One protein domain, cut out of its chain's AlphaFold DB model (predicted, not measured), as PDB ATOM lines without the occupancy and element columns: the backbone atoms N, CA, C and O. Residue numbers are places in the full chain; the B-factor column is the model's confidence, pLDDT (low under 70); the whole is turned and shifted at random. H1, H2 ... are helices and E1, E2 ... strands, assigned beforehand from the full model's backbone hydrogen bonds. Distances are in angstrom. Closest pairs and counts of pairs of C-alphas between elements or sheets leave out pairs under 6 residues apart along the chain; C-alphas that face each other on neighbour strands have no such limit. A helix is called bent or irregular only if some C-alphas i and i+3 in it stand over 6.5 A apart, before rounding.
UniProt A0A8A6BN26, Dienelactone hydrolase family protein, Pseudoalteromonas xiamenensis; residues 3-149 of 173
ATOM      1  N   TYR A   3     289.877 344.648 201.470       96.50
ATOM      2  CA  TYR A   3     291.248 344.195 201.650       96.50
ATOM      3  C   TYR A   3     292.140 344.684 200.524       96.50
ATOM      4  O   TYR A   3     291.757 344.644 199.354       96.50
ATOM      5  N   ILE A   4     293.357 345.070 200.887       97.69
ATOM      6  CA  ILE A   4     294.467 345.179 199.947       97.69
ATOM      7  C   ILE A   4     295.499 344.129 200.340       97.69
ATOM      8  O   ILE A   4     296.036 344.159 201.448       97.69
ATOM      9  N   ILE A   5     295.776 343.207 199.425       97.81
ATOM     10  CA  ILE A   5     296.814 342.199 199.584       97.81
ATOM     11  C   ILE A   5     298.079 342.685 198.883       97.81
ATOM     12  O   ILE A   5     298.085 342.885 197.670       97.81
ATOM     13  N   LEU A   6     299.148 342.859 199.655       98.25
ATOM     14  CA  LEU A   6     300.492 343.136 199.170       98.25
ATOM     15  C   LEU A   6     301.209 341.798 198.970       98.25
ATOM     16  O   LEU A   6     301.562 341.122 199.942       98.25
ATOM     17  N   SER A   7     301.418 341.410 197.712       96.31
ATOM     18  CA  SER A   7     302.145 340.192 197.360       96.31
ATOM     19  C   SER A   7     303.596 340.208 197.847       96.31
ATOM     20  O   SER A   7     304.170 341.262 198.152       96.31
ATOM     21  N   ASP A   8     304.211 339.031 197.816       94.06
ATOM     22  CA  ASP A   8     305.658 338.890 197.861       94.06
ATOM     23  C   ASP A   8     306.302 339.246 196.504       94.06
ATOM     24  O   ASP A   8     305.673 339.837 195.615       94.06
ATOM     25  N   ILE A   9     307.573 338.870 196.335       93.62
ATOM     26  CA  ILE A   9     308.300 339.084 195.086       93.62
ATOM     27  C   ILE A   9     307.745 338.260 193.921       93.62
ATOM     28  O   ILE A   9     308.052 338.600 192.792       93.62
ATOM     29  N   HIS A  10     306.942 337.215 194.114       90.94
ATOM     30  CA  HIS A  10     306.351 336.446 193.011       90.94
ATOM     31  C   HIS A  10     305.129 337.133 192.391       90.94
ATOM     32  O   HIS A  10     304.704 336.751 191.302       90.94
ATOM     33  N   GLY A  11     304.625 338.198 193.016       91.56
ATOM     34  CA  GLY A  11     303.561 339.012 192.445       91.56
ATOM     35  C   GLY A  11     302.186 338.355 192.559       91.56
ATOM     36  O   GLY A  11     301.858 337.693 193.542       91.56
ATOM     37  N   ASP A  12     301.362 338.579 191.544       89.88
ATOM     38  CA  ASP A  12     299.974 338.129 191.490       89.88
ATOM     39  C   ASP A  12     299.880 336.658 191.050       89.88
ATOM     40  O   ASP A  12     299.704 336.342 189.872       89.88
ATOM     41  N   THR A  13     300.072 335.750 192.006       87.56
ATOM     42  CA  THR A  13     300.050 334.302 191.773       87.56
ATOM     43  C   THR A  13     298.657 333.704 191.984       87.56
ATOM     44  O   THR A  13     297.820 334.245 192.710       87.56
ATOM     45  N   SER A  14     298.411 332.526 191.404       84.31
ATOM     46  CA  SER A  14     297.173 331.766 191.636       84.31
ATOM     47  C   SER A  14     296.969 331.408 193.110       84.31
ATOM     48  O   SER A  14     295.845 331.458 193.598       84.31
ATOM     49  N   TYR A  15     298.038 331.090 193.844       82.75
ATOM     50  CA  TYR A  15     297.983 330.837 195.288       82.75
ATOM     51  C   TYR A  15     297.515 332.071 196.064       82.75
ATOM     52  O   TYR A  15     296.622 331.979 196.904       82.75
ATOM     53  N   LEU A  16     298.052 333.250 195.733       85.69
ATOM     54  CA  LEU A  16     297.642 334.500 196.369       85.69
ATOM     55  C   LEU A  16     296.166 334.820 196.096       85.69
ATOM     56  O   LEU A  16     295.456 335.288 196.988       85.69
ATOM     57  N   ARG A  17     295.692 334.532 194.880       88.25
ATOM     58  CA  ARG A  17     294.287 334.717 194.498       88.25
ATOM     59  C   ARG A  17     293.349 333.760 195.226       88.25
ATOM     60  O   ARG A  17     292.368 334.216 195.805       88.25
ATOM     61  N   GLN A  18     293.691 332.474 195.281       84.88
ATOM     62  CA  GLN A  18     292.940 331.473 196.049       84.88
ATOM     63  C   GLN A  18     292.870 331.836 197.535       84.88
ATOM     64  O   GLN A  18     291.831 331.683 198.175       84.88
ATOM     65  N   PHE A  19     293.959 332.371 198.090       85.38
ATOM     66  CA  PHE A  19     293.957 332.910 199.443       85.38
ATOM     67  C   PHE A  19     292.954 334.067 199.594       85.38
ATOM     68  O   PHE A  19     292.139 334.055 200.515       85.38
ATOM     69  N   GLY A  20     292.968 335.049 198.687       88.00
ATOM     70  CA  GLY A  20     292.046 336.184 198.749       88.00
ATOM     71  C   GLY A  20     290.572 335.792 198.586       88.00
ATOM     72  O   GLY A  20     289.712 336.380 199.234       88.00
ATOM     73  N   GLU A  21     290.257 334.754 197.809       88.19
ATOM     74  CA  GLU A  21     288.888 334.224 197.646       88.19
ATOM     75  C   GLU A  21     288.274 333.665 198.944       88.19
ATOM     76  O   GLU A  21     287.041 333.578 199.083       88.19
ATOM     77  N   ARG A  22     289.127 333.307 199.915       86.38
ATOM     78  CA  ARG A  22     288.726 332.852 201.255       86.38
ATOM     79  C   ARG A  22     288.355 334.015 202.180       86.38
ATOM     80  O   ARG A  22     287.724 333.780 203.209       86.38
ATOM     81  N   LEU A  23     288.690 335.255 201.821       87.75
ATOM     82  CA  LEU A  23     288.308 336.444 202.582       87.75
ATOM     83  C   LEU A  23     286.862 336.849 202.268       87.75
ATOM     84  O   LEU A  23     286.415 336.830 201.119       87.75
ATOM     85  N   GLN A  24     286.119 337.253 203.296       85.75
ATOM     86  CA  GLN A  24     284.752 337.748 203.153       85.75
ATOM     87  C   GLN A  24     284.770 339.246 202.820       85.75
ATOM     88  O   GLN A  24     284.715 340.132 203.681       85.75
ATOM     89  N   GLY A  25     284.901 339.568 201.532       89.38
ATOM     90  CA  GLY A  25     284.975 340.961 201.117       89.38
ATOM     91  C   GLY A  25     285.516 341.206 199.722       89.38
ATOM     92  O   GLY A  25     285.833 340.282 198.978       89.38
ATOM     93  N   ARG A  26     285.644 342.490 199.382       94.56
ATOM     94  CA  ARG A  26     286.347 342.911 198.174       94.56
ATOM     95  C   ARG A  26     287.844 342.853 198.442       94.56
ATOM     96  O   ARG A  26     288.325 343.445 199.406       94.56
ATOM     97  N   VAL A  27     288.563 342.169 197.562       95.94
ATOM     98  CA  VAL A  27     290.015 342.023 197.637       95.94
ATOM     99  C   VAL A  27     290.644 342.689 196.427       95.94
ATOM    100  O   VAL A  27     290.276 342.412 195.286       95.94
ATOM    101  N   GLU A  28     291.599 343.568 196.687       96.56
ATOM    102  CA  GLU A  28     292.464 344.147 195.670       96.56
ATOM    103  C   GLU A  28     293.893 343.665 195.887       96.56
ATOM    104  O   GLU A  28     294.366 343.579 197.019       96.56
ATOM    105  N   TYR A  29     294.584 343.350 194.797       95.94
ATOM    106  CA  TYR A  29     295.952 342.850 194.834       95.94
ATOM    107  C   TYR A  29     296.890 343.952 194.372       95.94
ATOM    108  O   TYR A  29     296.659 344.589 193.341       95.94
ATOM    109  N   LEU A  30     297.952 344.167 195.134       96.94
ATOM    110  CA  LEU A  30     299.051 345.030 194.752       96.94
ATOM    111  C   LEU A  30     300.326 344.200 194.749       96.94
ATOM    112  O   LEU A  30     300.558 343.397 195.650       96.94
ATOM    113  N   THR A  31     301.133 344.396 193.712       95.69
ATOM    114  CA  THR A  31     302.415 343.713 193.544       95.69
ATOM    115  C   THR A  31     303.543 344.741 193.569       95.69
ATOM    116  O   THR A  31     303.277 345.922 193.313       95.69
ATOM    117  N   PRO A  32     304.798 344.334 193.826       95.12
ATOM    118  CA  PRO A  32     305.932 345.251 193.751       95.12
ATOM    119  C   PRO A  32     306.260 345.714 192.323       95.12
ATOM    120  O   PRO A  32     307.178 346.512 192.154       95.12
ATOM    121  N   TYR A  33     305.548 345.225 191.304       94.50
ATOM    122  CA  TYR A  33     305.844 345.462 189.894       94.50
ATOM    123  C   TYR A  33     304.819 346.380 189.240       94.50
ATOM    124  O   TYR A  33     303.611 346.268 189.478       94.50
ATOM    125  N   SER A  34     305.289 347.251 188.349       86.31
ATOM    126  CA  SER A  34     304.416 347.928 187.398       86.31
ATOM    127  C   SER A  34     303.994 346.972 186.274       86.31
ATOM    128  O   SER A  34     304.610 345.931 186.034       86.31
ATOM    129  N   ARG A  35     302.947 347.344 185.524       80.94
ATOM    130  CA  ARG A  35     302.508 346.573 184.343       80.94
ATOM    131  C   ARG A  35     303.594 346.453 183.274       80.94
ATOM    132  O   ARG A  35     303.588 345.486 182.523       80.94
ATOM    133  N   ILE A  36     304.484 347.441 183.189       79.62
ATOM    134  CA  ILE A  36     305.568 347.462 182.206       79.62
ATOM    135  C   ILE A  36     306.644 346.454 182.619       79.62
ATOM    136  O   ILE A  36     307.075 345.660 181.786       79.62
ATOM    137  N   ASP A  37     307.004 346.421 183.905       84.12
ATOM    138  CA  ASP A  37     308.087 345.575 184.417       84.12
ATOM    139  C   ASP A  37     307.855 344.091 184.149       84.12
ATOM    140  O   ASP A  37     308.793 343.387 183.778       84.12
ATOM    141  N   LEU A  38     306.609 343.624 184.293       78.94
ATOM    142  CA  LEU A  38     306.236 342.214 184.119       78.94
ATOM    143  C   LEU A  38     306.610 341.658 182.736       78.94
ATOM    144  O   LEU A  38     306.895 340.468 182.619       78.94
ATOM    145  N   ASN A  39     306.689 342.513 181.713       83.19
ATOM    146  CA  ASN A  39     307.089 342.122 180.358       83.19
ATOM    147  C   ASN A  39     308.613 342.118 180.150       83.19
ATOM    148  O   ASN A  39     309.085 341.762 179.074       83.19
ATOM    149  N   THR A  40     309.392 342.535 181.152       84.75
ATOM    150  CA  THR A  40     310.852 342.706 181.059       84.75
ATOM    151  C   THR A  40     311.640 341.629 181.797       84.75
ATOM    152  O   THR A  40     312.869 341.711 181.856       84.75
ATOM    153  N   LYS A  41     310.969 340.647 182.412       84.94
ATOM    154  CA  LYS A  41     311.656 339.576 183.137       84.94
ATOM    155  C   LYS A  41     312.383 338.664 182.151       84.94
ATOM    156  O   LYS A  41     311.771 338.116 181.235       84.94
ATOM    157  N   LEU A  42     313.685 338.477 182.359       84.69
ATOM    158  CA  LEU A  42     314.480 337.577 181.526       84.69
ATOM    159  C   LEU A  42     314.246 336.112 181.942       84.69
ATOM    160  O   LEU A  42     314.104 335.841 183.135       84.69
ATOM    161  N   PRO A  43     314.266 335.138 181.008       86.81
ATOM    162  CA  PRO A  43     314.039 333.726 181.338       86.81
ATOM    163  C   PRO A  43     315.006 333.149 182.383       86.81
ATOM    164  O   PRO A  43     314.620 332.287 183.166       86.81
ATOM    165  N   SER A  44     316.255 333.621 182.405       91.31
ATOM    166  CA  SER A  44     317.298 333.181 183.342       91.31
ATOM    167  C   SER A  44     317.327 333.969 184.657       91.31
ATOM    168  O   SER A  44     318.101 333.637 185.553       91.31
ATOM    169  N   GLU A  45     316.525 335.027 184.785       90.25
ATOM    170  CA  GLU A  45     316.544 335.913 185.944       90.25
ATOM    171  C   GLU A  45     315.693 335.338 187.082       90.25
ATOM    172  O   GLU A  45     314.499 335.050 186.931       90.25
ATOM    173  N   SER A  46     316.314 335.181 188.256       91.88
ATOM    174  CA  SER A  46     315.597 334.770 189.463       91.88
ATOM    175  C   SER A  46     314.574 335.837 189.867       91.88
ATOM    176  O   SER A  46     314.723 337.019 189.557       91.88
ATOM    177  N   GLN A  47     313.534 335.451 190.612       89.00
ATOM    178  CA  GLN A  47     312.530 336.420 191.063       89.00
ATOM    179  C   GLN A  47     313.129 337.506 191.970       89.00
ATOM    180  O   GLN A  47     312.665 338.643 191.970       89.00
ATOM    181  N   TYR A  48     314.171 337.160 192.729       90.50
ATOM    182  CA  TYR A  48     314.859 338.094 193.610       90.50
ATOM    183  C   TYR A  48     315.679 339.128 192.832       90.50
ATOM    184  O   TYR A  48     315.596 340.318 193.135       90.50
ATOM    185  N   GLU A  49     316.426 338.699 191.811       93.00
ATOM    186  CA  GLU A  49     317.174 339.638 190.966       93.00
ATOM    187  C   GLU A  49     316.229 340.515 190.143       93.00
ATOM    188  O   GLU A  49     316.432 341.726 190.083       93.00
ATOM    189  N   PHE A  50     315.127 339.942 189.643       93.44
ATOM    190  CA  PHE A  50     314.067 340.720 189.010       93.44
ATOM    191  C   PHE A  50     313.529 341.795 189.964       93.44
ATOM    192  O   PHE A  50     313.554 342.977 189.623       93.44
ATOM    193  N   PHE A  51     313.141 341.423 191.193       93.75
ATOM    194  CA  PHE A  51     312.683 342.377 192.208       93.75
ATOM    195  C   PHE A  51     313.680 343.507 192.445       93.75
ATOM    196  O   PHE A  51     313.283 344.665 192.400       93.75
ATOM    197  N   LYS A  52     314.962 343.194 192.650       93.25
ATOM    198  CA  LYS A  52     316.001 344.207 192.881       93.25
ATOM    199  C   LYS A  52     316.236 345.129 191.691       93.25
ATOM    200  O   LYS A  52     316.646 346.269 191.889       93.25
ATOM    201  N   ARG A  53     316.049 344.630 190.468       94.19
ATOM    202  CA  ARG A  53     316.283 345.402 189.249       94.19
ATOM    203  C   ARG A  53     315.171 346.408 188.985       94.19
ATOM    204  O   ARG A  53     315.465 347.526 188.576       94.19
ATOM    205  N   VAL A  54     313.914 346.004 189.171       92.00
ATOM    206  CA  VAL A  54     312.750 346.819 188.771       92.00
ATOM    207  C   VAL A  54     311.997 347.449 189.941       92.00
ATOM    208  O   VAL A  54     311.122 348.281 189.732       92.00
ATOM    209  N   SER A  55     312.304 347.058 191.176       94.94
ATOM    210  CA  SER A  55     311.569 347.492 192.360       94.94
ATOM    211  C   SER A  55     312.461 347.564 193.601       94.94
ATOM    212  O   SER A  55     313.659 347.283 193.587       94.94
ATOM    213  N   SER A  56     311.869 347.997 194.706       95.62
ATOM    214  CA  SER A  56     312.481 348.021 196.030       95.62
ATOM    215  C   SER A  56     311.390 348.077 197.099       95.62
ATOM    216  O   SER A  56     310.213 348.289 196.798       95.62
ATOM    217  N   LEU A  57     311.765 347.920 198.373       96.31
ATOM    218  CA  LEU A  57     310.819 348.120 199.476       96.31
ATOM    219  C   LEU A  57     310.232 349.538 199.485       96.31
ATOM    220  O   LEU A  57     309.076 349.697 199.859       96.31
ATOM    221  N   ASP A  58     311.001 350.548 199.075       97.06
ATOM    222  CA  ASP A  58     310.544 351.940 199.038       97.06
ATOM    223  C   ASP A  58     309.605 352.195 197.863       97.06
ATOM    224  O   ASP A  58     308.528 352.751 198.059       97.06
ATOM    225  N   VAL A  59     309.944 351.705 196.666       96.69
ATOM    226  CA  VAL A  59     309.056 351.790 195.493       96.69
ATOM    227  C   VAL A  59     307.725 351.096 195.786       96.69
ATOM    228  O   VAL A  59     306.652 351.639 195.512       96.69
ATOM    229  N   TYR A  60     307.781 349.913 196.399       97.88
ATOM    230  CA  TYR A  60     306.579 349.167 196.740       97.88
ATOM    231  C   TYR A  60     305.765 349.847 197.850       97.88
ATOM    232  O   TYR A  60     304.536 349.902 197.772       97.88
ATOM    233  N   PHE A  61     306.434 350.426 198.850       98.12
ATOM    234  CA  PHE A  61     305.787 351.225 199.887       98.12
ATOM    235  C   PHE A  61     305.050 352.435 199.313       98.12
ATOM    236  O   PHE A  61     303.881 352.626 199.638       98.12
ATOM    237  N   GLU A  62     305.676 353.204 198.421       97.88
ATOM    238  CA  GLU A  62     305.034 354.360 197.788       97.88
ATOM    239  C   GLU A  62     303.828 353.950 196.936       97.88
ATOM    240  O   GLU A  62     302.770 354.582 196.993       97.88
ATOM    241  N   SER A  63     303.935 352.842 196.196       97.06
ATOM    242  CA  SER A  63     302.808 352.271 195.447       97.06
ATOM    243  C   SER A  63     301.630 351.924 196.369       97.06
ATOM    244  O   SER A  63     300.488 352.322 196.116       97.06
ATOM    245  N   ALA A  64     301.905 351.249 197.489       97.69
ATOM    246  CA  ALA A  64     300.886 350.869 198.464       97.69
ATOM    247  C   ALA A  64     300.279 352.081 199.188       97.69
ATOM    248  O   ALA A  64     299.064 352.145 199.381       97.69
ATOM    249  N   LEU A  65     301.098 353.075 199.529       97.94
ATOM    250  CA  LEU A  65     300.646 354.326 200.126       97.94
ATOM    251  C   LEU A  65     299.711 355.089 199.183       97.94
ATOM    252  O   LEU A  65     298.639 355.532 199.599       97.94
ATOM    253  N   ASN A  66     300.081 355.213 197.910       96.69
ATOM    254  CA  ASN A  66     299.243 355.860 196.903       96.69
ATOM    255  C   ASN A  66     297.914 355.125 196.726       96.69
ATOM    256  O   ASN A  66     296.862 355.763 196.664       96.69
ATOM    257  N   LYS A  67     297.940 353.788 196.739       95.56
ATOM    258  CA  LYS A  67     296.726 352.973 196.684       95.56
ATOM    259  C   LYS A  67     295.800 353.224 197.880       95.56
ATOM    260  O   LYS A  67     294.595 353.369 197.689       95.56
ATOM    261  N   LEU A  68     296.347 353.327 199.092       95.81
ATOM    262  CA  LEU A  68     295.574 353.626 200.302       95.81
ATOM    263  C   LEU A  68     294.989 355.041 200.301       95.81
ATOM    264  O   LEU A  68     293.833 355.217 200.680       95.81
ATOM    265  N   LYS A  69     295.753 356.038 199.835       95.00
ATOM    266  CA  LYS A  69     295.284 357.430 199.696       95.00
ATOM    267  C   LYS A  69     294.120 357.568 198.710       95.00
ATOM    268  O   LYS A  69     293.312 358.477 198.855       95.00
ATOM    269  N   GLN A  70     294.034 356.676 197.725       93.69
ATOM    270  CA  GLN A  70     292.935 356.613 196.756       93.69
ATOM    271  C   GLN A  70     291.733 355.797 197.256       93.69
ATOM    272  O   GLN A  70     290.698 355.766 196.594       93.69
ATOM    273  N   SER A  71     291.842 355.111 198.400       91.06
ATOM    274  CA  SER A  71     290.710 354.382 198.970       91.06
ATOM    275  C   SER A  71     289.729 355.355 199.616       91.06
ATOM    276  O   SER A  71     290.107 356.161 200.461       91.06
ATOM    277  N   HIS A  72     288.448 355.230 199.279       90.12
ATOM    278  CA  HIS A  72     287.362 356.007 199.892       90.12
ATOM    279  C   HIS A  72     286.642 355.251 201.013       90.12
ATOM    280  O   HIS A  72     285.618 355.702 201.517       90.12
ATOM    281  N   SER A  73     287.151 354.079 201.391       92.38
ATOM    282  CA  SER A  73     286.528 353.220 202.393       92.38
ATOM    283  C   SER A  73     287.574 352.580 203.307       92.38
ATOM    284  O   SER A  73     288.721 352.396 202.877       92.38
ATOM    285  N   PRO A  74     287.193 352.231 204.549       94.94
ATOM    286  CA  PRO A  74     288.063 351.510 205.467       94.94
ATOM    287  C   PRO A  74     288.594 350.207 204.852       94.94
ATOM    288  O   PRO A  74     287.823 349.422 204.295       94.94
ATOM    289  N   VAL A  75     289.904 349.975 204.947       96.44
ATOM    290  CA  VAL A  75     290.601 348.841 204.329       96.44
ATOM    291  C   VAL A  75     291.601 348.209 205.290       96.44
ATOM    292  O   VAL A  75     292.301 348.896 206.036       96.44
ATOM    293  N   SER A  76     291.670 346.879 205.267       96.62
ATOM    294  CA  SER A  76     292.707 346.109 205.959       96.62
ATOM    295  C   SER A  76     293.797 345.708 204.970       96.62
ATOM    296  O   SER A  76     293.502 345.238 203.871       96.62
ATOM    297  N   VAL A  77     295.059 345.887 205.354       97.94
ATOM    298  CA  VAL A  77     296.209 345.523 204.518       97.94
ATOM    299  C   VAL A  77     296.774 344.191 204.984       97.94
ATOM    300  O   VAL A  77     297.090 344.042 206.159       97.94
ATOM    301  N   ILE A  78     296.947 343.241 204.068       97.25
ATOM    302  CA  ILE A  78     297.605 341.955 204.332       97.25
ATOM    303  C   ILE A  78     298.843 341.882 203.449       97.25
ATOM    304  O   ILE A  78     298.729 341.953 202.233       97.25
ATOM    305  N   GLY A  79     300.027 341.759 204.032       96.94
ATOM    306  CA  GLY A  79     301.278 341.690 203.295       96.94
ATOM    307  C   GLY A  79     301.982 340.354 203.458       96.94
ATOM    308  O   GLY A  79     302.051 339.837 204.567       96.94
ATOM    309  N   PHE A  80     302.562 339.839 202.375       94.25
ATOM    310  CA  PHE A  80     303.357 338.609 202.358       94.25
ATOM    311  C   PHE A  80     304.831 338.907 202.078       94.25
ATOM    312  O   PHE A  80     305.151 339.635 201.141       94.25
ATOM    313  N   SER A  81     305.746 338.353 202.877       93.12
ATOM    314  CA  SER A  81     307.200 338.516 202.722       93.12
ATOM    315  C   SER A  81     307.620 339.995 202.593       93.12
ATOM    316  O   SER A  81     307.467 340.772 203.541       93.12
ATOM    317  N   VAL A  82     308.107 340.447 201.433       95.31
ATOM    318  CA  VAL A  82     308.403 341.873 201.191       95.31
ATOM    319  C   VAL A  82     307.167 342.762 201.379       95.31
ATOM    320  O   VAL A  82     307.274 343.830 201.979       95.31
ATOM    321  N   GLY A  83     305.978 342.289 200.989       97.75
ATOM    322  CA  GLY A  83     304.702 342.957 201.237       97.75
ATOM    323  C   GLY A  83     304.363 343.062 202.724       97.75
ATOM    324  O   GLY A  83     303.806 344.072 203.150       97.75
ATOM    325  N   ALA A  84     304.758 342.088 203.554       96.19
ATOM    326  CA  ALA A  84     304.588 342.164 205.010       96.19
ATOM    327  C   ALA A  84     305.432 343.291 205.618       96.19
ATOM    328  O   ALA A  84     304.990 343.992 206.526       96.19
ATOM    329  N   THR A  85     306.634 343.501 205.076       96.12
ATOM    330  CA  THR A  85     307.509 344.610 205.485       96.12
ATOM    331  C   THR A  85     306.911 345.957 205.083       96.12
ATOM    332  O   THR A  85     306.958 346.910 205.858       96.12
ATOM    333  N   VAL A  86     306.287 346.041 203.906       98.38
ATOM    334  CA  VAL A  86     305.552 347.243 203.489       98.38
ATOM    335  C   VAL A  86     304.339 347.492 204.388       98.38
ATOM    336  O   VAL A  86     304.172 348.610 204.870       98.38
ATOM    337  N   ALA A  87     303.537 346.466 204.689       98.06
ATOM    338  CA  ALA A  87     302.397 346.577 205.601       98.06
ATOM    339  C   ALA A  87     302.822 347.067 206.997       98.06
ATOM    340  O   ALA A  87     302.194 347.966 207.550       98.06
ATOM    341  N   TRP A  88     303.935 346.552 207.532       97.19
ATOM    342  CA  TRP A  88     304.529 347.024 208.788       97.19
ATOM    343  C   TRP A  88     304.850 348.523 208.761       97.19
ATOM    344  O   TRP A  88     304.516 349.253 209.693       97.19
ATOM    345  N   ARG A  89     305.467 349.004 207.677       97.81
ATOM    346  CA  ARG A  89     305.782 350.430 207.509       97.81
ATOM    347  C   ARG A  89     304.517 351.285 207.413       97.81
ATOM    348  O   ARG A  89     304.458 352.349 208.020       97.81
ATOM    349  N   LEU A  90     303.506 350.822 206.674       98.12
ATOM    350  CA  LEU A  90     302.227 351.524 206.520       98.12
ATOM    351  C   LEU A  90     301.476 351.656 207.845       98.12
ATOM    352  O   LEU A  90     300.846 352.683 208.080       98.12
ATOM    353  N   ALA A  91     301.587 350.665 208.730       96.69
ATOM    354  CA  ALA A  91     300.923 350.676 210.028       96.69
ATOM    355  C   ALA A  91     301.337 351.844 210.938       96.69
ATOM    356  O   ALA A  91     300.641 352.139 211.907       96.69
ATOM    357  N   ALA A  92     302.465 352.501 210.665       95.69
ATOM    358  CA  ALA A  92     302.924 353.677 211.403       95.69
ATOM    359  C   ALA A  92     302.329 354.996 210.905       95.69
ATOM    360  O   ALA A  92     302.502 356.027 211.552       95.69
ATOM    361  N   LEU A  93     301.639 354.976 209.766       95.69
ATOM    362  CA  LEU A  93     300.985 356.150 209.216       95.69
ATOM    363  C   LEU A  93     299.578 356.279 209.789       95.69
ATOM    364  O   LEU A  93     298.792 355.327 209.777       95.69
ATOM    365  N   ASP A  94     299.220 357.486 210.217       93.00
ATOM    366  CA  ASP A  94     297.855 357.775 210.642       93.00
ATOM    367  C   ASP A  94     296.944 358.059 209.439       93.00
ATOM    368  O   ASP A  94     296.513 359.179 209.184       93.00
ATOM    369  N   LEU A  95     296.697 357.020 208.640       94.50
ATOM    370  CA  LEU A  95     295.761 357.068 207.520       94.50
ATOM    371  C   LEU A  95     294.354 356.701 208.020       94.50
ATOM    372  O   LEU A  95     294.176 355.582 208.507       94.50
ATOM    373  N   PRO A  96     293.339 357.578 207.903       91.94
ATOM    374  CA  PRO A  96     291.990 357.299 208.414       91.94
ATOM    375  C   PRO A  96     291.331 356.065 207.790       91.94
ATOM    376  O   PRO A  96     290.516 355.405 208.423       91.94
ATOM    377  N   THR A  97     291.694 355.742 206.549       94.06
ATOM    378  CA  THR A  97     291.143 354.606 205.803       94.06
ATOM    379  C   THR A  97     291.848 353.287 206.109       94.06
ATOM    380  O   THR A  97     291.333 352.240 205.736       94.06
ATOM    381  N   LEU A  98     293.000 353.299 206.789       96.69
ATOM    382  CA  LEU A  98     293.735 352.086 207.142       96.69
ATOM    383  C   LEU A  98     293.258 351.547 208.496       96.69
ATOM    384  O   LEU A  98     293.583 352.112 209.541       96.69
ATOM    385  N   ASN A  99     292.530 350.430 208.472       95.00
ATOM    386  CA  ASN A  99     291.970 349.804 209.674       95.00
ATOM    387  C   ASN A  99     293.002 349.005 210.461       95.00
ATOM    388  O   ASN A  99     293.062 349.098 211.682       95.00
ATOM    389  N   GLN A 100     293.778 348.183 209.761       94.75
ATOM    390  CA  GLN A 100     294.778 347.306 210.355       94.75
ATOM    391  C   GLN A 100     295.776 346.836 209.299       94.75
ATOM    392  O   GLN A 100     295.495 346.862 208.094       94.75
ATOM    393  N   CYS A 101     296.914 346.346 209.775       96.31
ATOM    394  CA  CYS A 101     297.922 345.685 208.965       96.31
ATOM    395  C   CYS A 101     298.184 344.269 209.475       96.31
ATOM    396  O   CYS A 101     298.345 344.036 210.669       96.31
ATOM    397  N   ILE A 102     298.295 343.321 208.556       95.00
ATOM    398  CA  ILE A 102     298.689 341.949 208.845       95.00
ATOM    399  C   ILE A 102     299.935 341.647 208.024       95.00
ATOM    400  O   ILE A 102     299.911 341.746 206.802       95.00
ATOM    401  N   GLY A 103     301.036 341.311 208.684       93.50
ATOM    402  CA  GLY A 103     302.288 340.934 208.042       93.50
ATOM    403  C   GLY A 103     302.525 339.437 208.158       93.50
ATOM    404  O   GLY A 103     302.594 338.912 209.262       93.50
ATOM    405  N   VAL A 104     302.692 338.752 207.035       90.06
ATOM    406  CA  VAL A 104     302.941 337.311 206.955       90.06
ATOM    407  C   VAL A 104     304.372 337.075 206.471       90.06
ATOM    408  O   VAL A 104     304.723 337.409 205.342       90.06
ATOM    409  N   PHE A 105     305.211 336.516 207.344       87.31
ATOM    410  CA  PHE A 105     306.601 336.120 207.077       87.31
ATOM    411  C   PHE A 105     307.513 337.255 206.566       87.31
ATOM    412  O   PHE A 105     308.359 337.064 205.697       87.31
ATOM    413  N   GLY A 106     307.356 338.463 207.119       86.94
ATOM    414  CA  GLY A 106     308.151 339.639 206.745       86.94
ATOM    415  C   GLY A 106     309.574 339.629 207.297       86.94
ATOM    416  O   GLY A 106     309.836 340.226 208.340       86.94
ATOM    417  N   SER A 107     310.518 339.008 206.589       81.12
ATOM    418  CA  SER A 107     311.908 338.861 207.056       81.12
ATOM    419  C   SER A 107     312.645 340.191 207.275       81.12
ATOM    420  O   SER A 107     313.471 340.284 208.186       81.12
ATOM    421  N   ARG A 108     312.319 341.227 206.486       90.06
ATOM    422  CA  ARG A 108     312.936 342.568 206.527       90.06
ATOM    423  C   ARG A 108     312.307 343.513 207.556       90.06
ATOM    424  O   ARG A 108     312.811 344.611 207.748       90.06
ATOM    425  N   ILE A 109     311.264 343.101 208.285       88.56
ATOM    426  CA  ILE A 109     310.707 343.901 209.398       88.56
ATOM    427  C   ILE A 109     311.780 344.188 210.463       88.56
ATOM    428  O   ILE A 109     311.772 345.258 211.069       88.56
ATOM    429  N   ARG A 110     312.752 343.278 210.633       86.50
ATOM    430  CA  ARG A 110     313.893 343.437 211.553       86.50
ATOM    431  C   ARG A 110     314.727 344.700 211.299       86.50
ATOM    432  O   ARG A 110     315.343 345.209 212.227       86.50
ATOM    433  N   ASP A 111     314.724 345.214 210.071       90.06
ATOM    434  CA  ASP A 111     315.459 346.429 209.701       90.06
ATOM    435  C   ASP A 111     314.672 347.708 210.040       90.06
ATOM    436  O   ASP A 111     315.215 348.809 210.001       90.06
ATOM    437  N   TYR A 112     313.393 347.569 210.405       92.06
ATOM    438  CA  TYR A 112     312.457 348.661 210.674       92.06
ATOM    439  C   TYR A 112     311.870 348.599 212.093       92.06
ATOM    440  O   TYR A 112     310.771 349.099 212.332       92.06
ATOM    441  N   LEU A 113     312.578 348.004 213.059       87.12
ATOM    442  CA  LEU A 113     312.101 347.890 214.450       87.12
ATOM    443  C   LEU A 113     311.977 349.241 215.174       87.12
ATOM    444  O   LEU A 113     311.301 349.336 216.196       87.12
ATOM    445  N   TYR A 114     312.599 350.296 214.640       89.69
ATOM    446  CA  TYR A 114     312.431 351.666 215.131       89.69
ATOM    447  C   TYR A 114     311.036 352.239 214.821       89.69
ATOM    448  O   TYR A 114     310.618 353.219 215.444       89.69
ATOM    449  N   ILE A 115     310.308 351.641 213.871       90.00
ATOM    450  CA  ILE A 115     308.949 352.037 213.516       90.00
ATOM    451  C   ILE A 115     307.982 351.601 214.620       90.00
ATOM    452  O   ILE A 115     307.988 350.457 215.071       90.00
ATOM    453  N   LYS A 116     307.112 352.525 215.035       91.12
ATOM    454  CA  LYS A 116     306.044 352.261 216.003       91.12
ATOM    455  C   LYS A 116     304.702 352.273 215.267       91.12
ATOM    456  O   LYS A 116     304.296 353.354 214.838       91.12
ATOM    457  N   PRO A 117     304.014 351.128 215.117       90.56
ATOM    458  CA  PRO A 117     302.704 351.113 214.481       90.56
ATOM    459  C   PRO A 117     301.707 351.925 215.315       90.56
ATOM    460  O   PRO A 117     301.673 351.813 216.545       90.56
ATOM    461  N   VAL A 118     300.919 352.754 214.633       94.31
ATOM    462  CA  VAL A 118     299.775 353.492 215.191       94.31
ATOM    463  C   VAL A 118     298.454 352.809 214.844       94.31
ATOM    464  O   VAL A 118     297.452 353.024 215.520       94.31
ATOM    465  N   LYS A 119     298.450 351.957 213.811       93.00
ATOM    466  CA  LYS A 119     297.322 351.098 213.448       93.00
ATOM    467  C   LYS A 119     297.466 349.706 214.073       93.00
ATOM    468  O   LYS A 119     298.595 349.213 214.202       93.00
ATOM    469  N   PRO A 120     296.346 349.041 214.421       93.44
ATOM    470  CA  PRO A 120     296.348 347.638 214.820       93.44
ATOM    471  C   PRO A 120     297.173 346.797 213.847       93.44
ATOM    472  O   PRO A 120     296.987 346.876 212.632       93.44
ATOM    473  N   THR A 121     298.128 346.038 214.380       90.69
ATOM    474  CA  THR A 121     299.078 345.283 213.562       90.69
ATOM    475  C   THR A 121     299.258 343.876 214.098       90.69
ATOM    476  O   THR A 121     299.547 343.691 215.277       90.69
ATOM    477  N   VAL A 122     299.138 342.884 213.220       91.50
ATOM    478  CA  VAL A 122     299.421 341.480 213.532       91.50
ATOM    479  C   VAL A 122     300.576 341.005 212.668       91.50
ATOM    480  O   VAL A 122     300.564 341.190 211.455       91.50
ATOM    481  N   LEU A 123     301.576 340.374 213.282       84.88
ATOM    482  CA  LEU A 123     302.698 339.772 212.571       84.88
ATOM    483  C   LEU A 123     302.689 338.260 212.766       84.88
ATOM    484  O   LEU A 123     302.667 337.761 213.891       84.88
ATOM    485  N   LEU A 124     302.718 337.536 211.654       84.31
ATOM    486  CA  LEU A 124     302.755 336.086 211.595       84.31
ATOM    487  C   LEU A 124     304.143 335.649 211.121       84.31
ATOM    488  O   LEU A 124     304.489 335.830 209.956       84.31
ATOM    489  N   PHE A 125     304.936 335.070 212.022       73.12
ATOM    490  CA  PHE A 125     306.252 334.501 211.721       73.12
ATOM    491  C   PHE A 125     306.210 332.968 211.770       73.12
ATOM    492  O   PHE A 125     305.428 332.394 212.524       73.12
ATOM    493  N   SER A 126     307.035 332.298 210.962       67.75
ATOM    494  CA  SER A 126     307.266 330.854 211.078       67.75
ATOM    495  C   SER A 126     308.655 330.629 211.656       67.75
ATOM    496  O   SER A 126     309.597 331.296 211.236       67.75
ATOM    497  N   ASN A 127     308.781 329.683 212.589       56.38
ATOM    498  CA  ASN A 127     310.087 329.218 213.074       56.38
ATOM    499  C   ASN A 127     310.724 328.186 212.125       56.38
ATOM    500  O   ASN A 127     311.871 327.806 212.316       56.38
ATOM    501  N   GLU A 128     309.983 327.744 211.108       54.41
ATOM    502  CA  GLU A 128     310.362 326.700 210.160       54.41
ATOM    503  C   GLU A 128     310.235 327.292 208.741       54.41
ATOM    504  O   GLU A 128     309.154 327.271 208.149       54.41
ATOM    505  N   GLU A 129     311.302 327.897 208.202       48.16
ATOM    506  CA  GLU A 129     311.321 328.430 206.820       48.16
ATOM    507  C   GLU A 129     311.316 327.311 205.752       48.16
ATOM    508  O   GLU A 129     311.052 327.575 204.582       48.16
ATOM    509  N   HIS A 130     311.561 326.051 206.133       45.09
ATOM    510  CA  HIS A 130     311.861 324.955 205.201       45.09
ATOM    511  C   HIS A 130     310.660 324.169 204.636       45.09
ATOM    512  O   HIS A 130     310.868 323.318 203.776       45.09
ATOM    513  N   TYR A 131     309.415 324.443 205.043       40.44
ATOM    514  CA  TYR A 131     308.250 323.608 204.675       40.44
ATOM    515  C   TYR A 131     307.235 324.276 203.731       40.44
ATOM    516  O   TYR A 131     306.047 323.962 203.765       40.44
ATOM    517  N   PHE A 132     307.676 325.183 202.858       47.47
ATOM    518  CA  PHE A 132     306.806 325.863 201.888       47.47
ATOM    519  C   PHE A 132     306.432 324.983 200.683       47.47
ATOM    520  O   PHE A 132     306.861 325.249 199.565       47.47
ATOM    521  N   SER A 133     305.613 323.945 200.892       44.28
ATOM    522  CA  SER A 133     304.861 323.285 199.807       44.28
ATOM    523  C   SER A 133     303.799 322.296 200.320       44.28
ATOM    524  O   SER A 133     303.924 321.103 200.071       44.28
ATOM    525  N   THR A 134     302.761 322.724 201.048       49.38
ATOM    526  CA  THR A 134     301.576 321.860 201.282       49.38
ATOM    527  C   THR A 134     300.305 322.666 201.564       49.38
ATOM    528  O   THR A 134     300.364 323.719 202.201       49.38
ATOM    529  N   ASP A 135     299.151 322.113 201.175       50.44
ATOM    530  CA  ASP A 135     297.803 322.626 201.484       50.44
ATOM    531  C   ASP A 135     297.582 322.847 202.996       50.44
ATOM    532  O   ASP A 135     296.875 323.760 203.422       50.44
ATOM    533  N   VAL A 136     298.278 322.069 203.833       49.97
ATOM    534  CA  VAL A 136     298.238 322.134 205.304       49.97
ATOM    535  C   VAL A 136     298.681 323.502 205.847       49.97
ATOM    536  O   VAL A 136     298.159 323.971 206.865       49.97
ATOM    537  N   LEU A 137     299.629 324.186 205.195       56.25
ATOM    538  CA  LEU A 137     300.053 325.527 205.621       56.25
ATOM    539  C   LEU A 137     298.983 326.580 205.357       56.25
ATOM    540  O   LEU A 137     298.818 327.494 206.169       56.25
ATOM    541  N   GLU A 138     298.244 326.447 204.258       57.62
ATOM    542  CA  GLU A 138     297.198 327.399 203.922       57.62
ATOM    543  C   GLU A 138     296.048 327.327 204.928       57.62
ATOM    544  O   GLU A 138     295.612 328.363 205.431       57.62
ATOM    545  N   SER A 139     295.614 326.120 205.298       60.06
ATOM    546  CA  SER A 139     294.583 325.892 206.321       60.06
ATOM    547  C   SER A 139     294.994 326.488 207.670       60.06
ATOM    548  O   SER A 139     294.215 327.171 208.340       60.06
ATOM    549  N   ASN A 140     296.258 326.291 208.056       65.81
ATOM    550  CA  ASN A 140     296.807 326.841 209.294       65.81
ATOM    551  C   ASN A 140     296.922 328.371 209.259       65.81
ATOM    552  O   ASN A 140     296.676 329.019 210.277       65.81
ATOM    553  N   LEU A 141     297.291 328.961 208.120       66.81
ATOM    554  CA  LEU A 141     297.341 330.413 207.958       66.81
ATOM    555  C   LEU A 141     295.937 331.025 208.020       66.81
ATOM    556  O   LEU A 141     295.741 332.000 208.738       66.81
ATOM    557  N   VAL A 142     294.957 330.423 207.342       67.19
ATOM    558  CA  VAL A 142     293.545 330.846 207.361       67.19
ATOM    559  C   VAL A 142     293.001 330.851 208.789       67.19
ATOM    560  O   VAL A 142     292.496 331.878 209.240       67.19
ATOM    561  N   LYS A 143     293.191 329.764 209.547       67.88
ATOM    562  CA  LYS A 143     292.808 329.704 210.969       67.88
ATOM    563  C   LYS A 143     293.469 330.789 211.810       67.88
ATOM    564  O   LYS A 143     292.837 331.400 212.663       67.88
ATOM    565  N   LYS A 144     294.760 331.046 211.595       71.44
ATOM    566  CA  LYS A 144     295.487 332.080 212.347       71.44
ATOM    567  C   LYS A 144     294.986 333.476 212.006       71.44
ATOM    568  O   LYS A 144     294.892 334.319 212.892       71.44
ATOM    569  N   LEU A 145     294.625 333.713 210.750       69.88
ATOM    570  CA  LEU A 145     294.003 334.963 210.346       69.88
ATOM    571  C   LEU A 145     292.591 335.108 210.918       69.88
ATOM    572  O   LEU A 145     292.247 336.209 211.317       69.88
ATOM    573  N   GLN A 146     291.823 334.022 211.071       71.75
ATOM    574  CA  GLN A 146     290.526 334.050 211.771       71.75
ATOM    575  C   GLN A 146     290.660 334.469 213.241       71.75
ATOM    576  O   GLN A 146     289.737 335.044 213.797       71.75
ATOM    577  N   LEU A 147     291.804 334.194 213.878       72.12
ATOM    578  CA  LEU A 147     292.096 334.671 215.236       72.12
ATOM    579  C   LEU A 147     292.578 336.130 215.264       72.12
ATOM    580  O   LEU A 147     292.464 336.806 216.287       72.12
ATOM    581  N   ALA A 148     293.188 336.592 214.171       68.19
ATOM    582  CA  ALA A 148     293.743 337.936 214.035       68.19
ATOM    583  C   ALA A 148     292.706 338.965 213.561       68.19
ATOM    584  O   ALA A 148     292.819 340.145 213.886       68.19
ATOM    585  N   MET A 149     291.720 338.514 212.791       72.94
ATOM    586  CA  MET A 149     290.651 339.301 212.186       72.94
ATOM    587  C   MET A 149     289.323 339.001 212.901       72.94
ATOM    588  O   MET A 149     289.195 337.943 213.517       72.94
TER     589      MET A 149
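This is residues 3 to 149 of the 173 residues of the protein "Dienelactone hydrolase family protein" of Pseudoalteromonas xiamenensis (UniProt A0A8A6BN26). A twisted sheet of five parallel strands has H4 and H5 packed over one face and H1 over the opposite face, while H6 packs on H5 and H7 grazes the sheet with its last residues. H2 and H3 lie off the sheet, farthest out of the named elements, and residues 130 to 137 stick out. The printed part has 147 residues with seven named helices and five named strands, in the order E1 H1 E2 H2 H3 H4 E3 H5 E4 H6 E5 H7. The sheet's order is E2 E1 E3 E4 E5, and the class is mixed, helices and strands. The whole is compact, with a radius of gyration of the C-alphas of 14.8 A and spans of 41 by 35 by 32 A.

E1, residues 3 to 6, begins at C-alpha 3 (291.248, 344.195, 201.650). H1 is residues 14 to 21, E2 26 to 30, H2 37 to 40 and H3 47 to 54. H4, residues 57 to 69, is 18.1 A long. E3, residues 75 to 80, spans 16.5 A; H5 is 82 to 90, and E4, 98 to 104, spans 17.4 A. H6, residues 107 to 112, is only just irregular: C-alphas 107 and 110 are 6.7 A apart. E5 is residues 121 to 124. H7, residues 135 to 148, is 20.2 A long and ends at C-alpha 148 (293.743, 337.936, 214.035).

In the sheet, these backbone pairs are within hydrogen-bond range: between the neighbours E1 and E2, N 5 and O 28 at 2.8 A; between E1 and E3, N 6 and O 78 at 2.8 A; between E3 and E4, N 102 and O 77 at 2.8 A; and between E4 and E5, N 122 and O 101 at 2.9 A. E1, H1, E2, then E3, H5, E4, then E4, H6, E5 are strand-helix-strand units, two parallel neighbour strands with a helix between, each with a right-handed crossover. H5 has a height over the sheet of 6.8 A; its closest C-alphas to E4 are those of Ala 84 and Gly 103, 4.0 A. H4, on the same face, touches H5 at a steep tilt of 54 degrees, Phe 61 and Val 86 having the closest C-alphas, 5.4 A. H6 touches H5 at a shallow tilt of 29 degrees, closest C-alphas Thr 85 and Ile 109, 5.1 A. H1, on the opposite face, has a height of 9.7 A. H2 and H3 are close but not clearly touching, their closest C-alphas, Asp 37 and Val 54, 6.5 A apart. In H1, H3, H4, H5 and H7 every O i to N i+4 pair is within hydrogen-bond range; in H6 0 of 2 are, with 2 of 3 O i to N i+3 pairs, and H2 is too short for an i+4 pair.

The C-alphas farthest apart are those of Ser 44 and Pro 96, 43.0 A. The printed part has no cut, and no link is long. Mean pLDDT of the printed part is 86.7; residues 126 to 143, 145 and 148 are under 70.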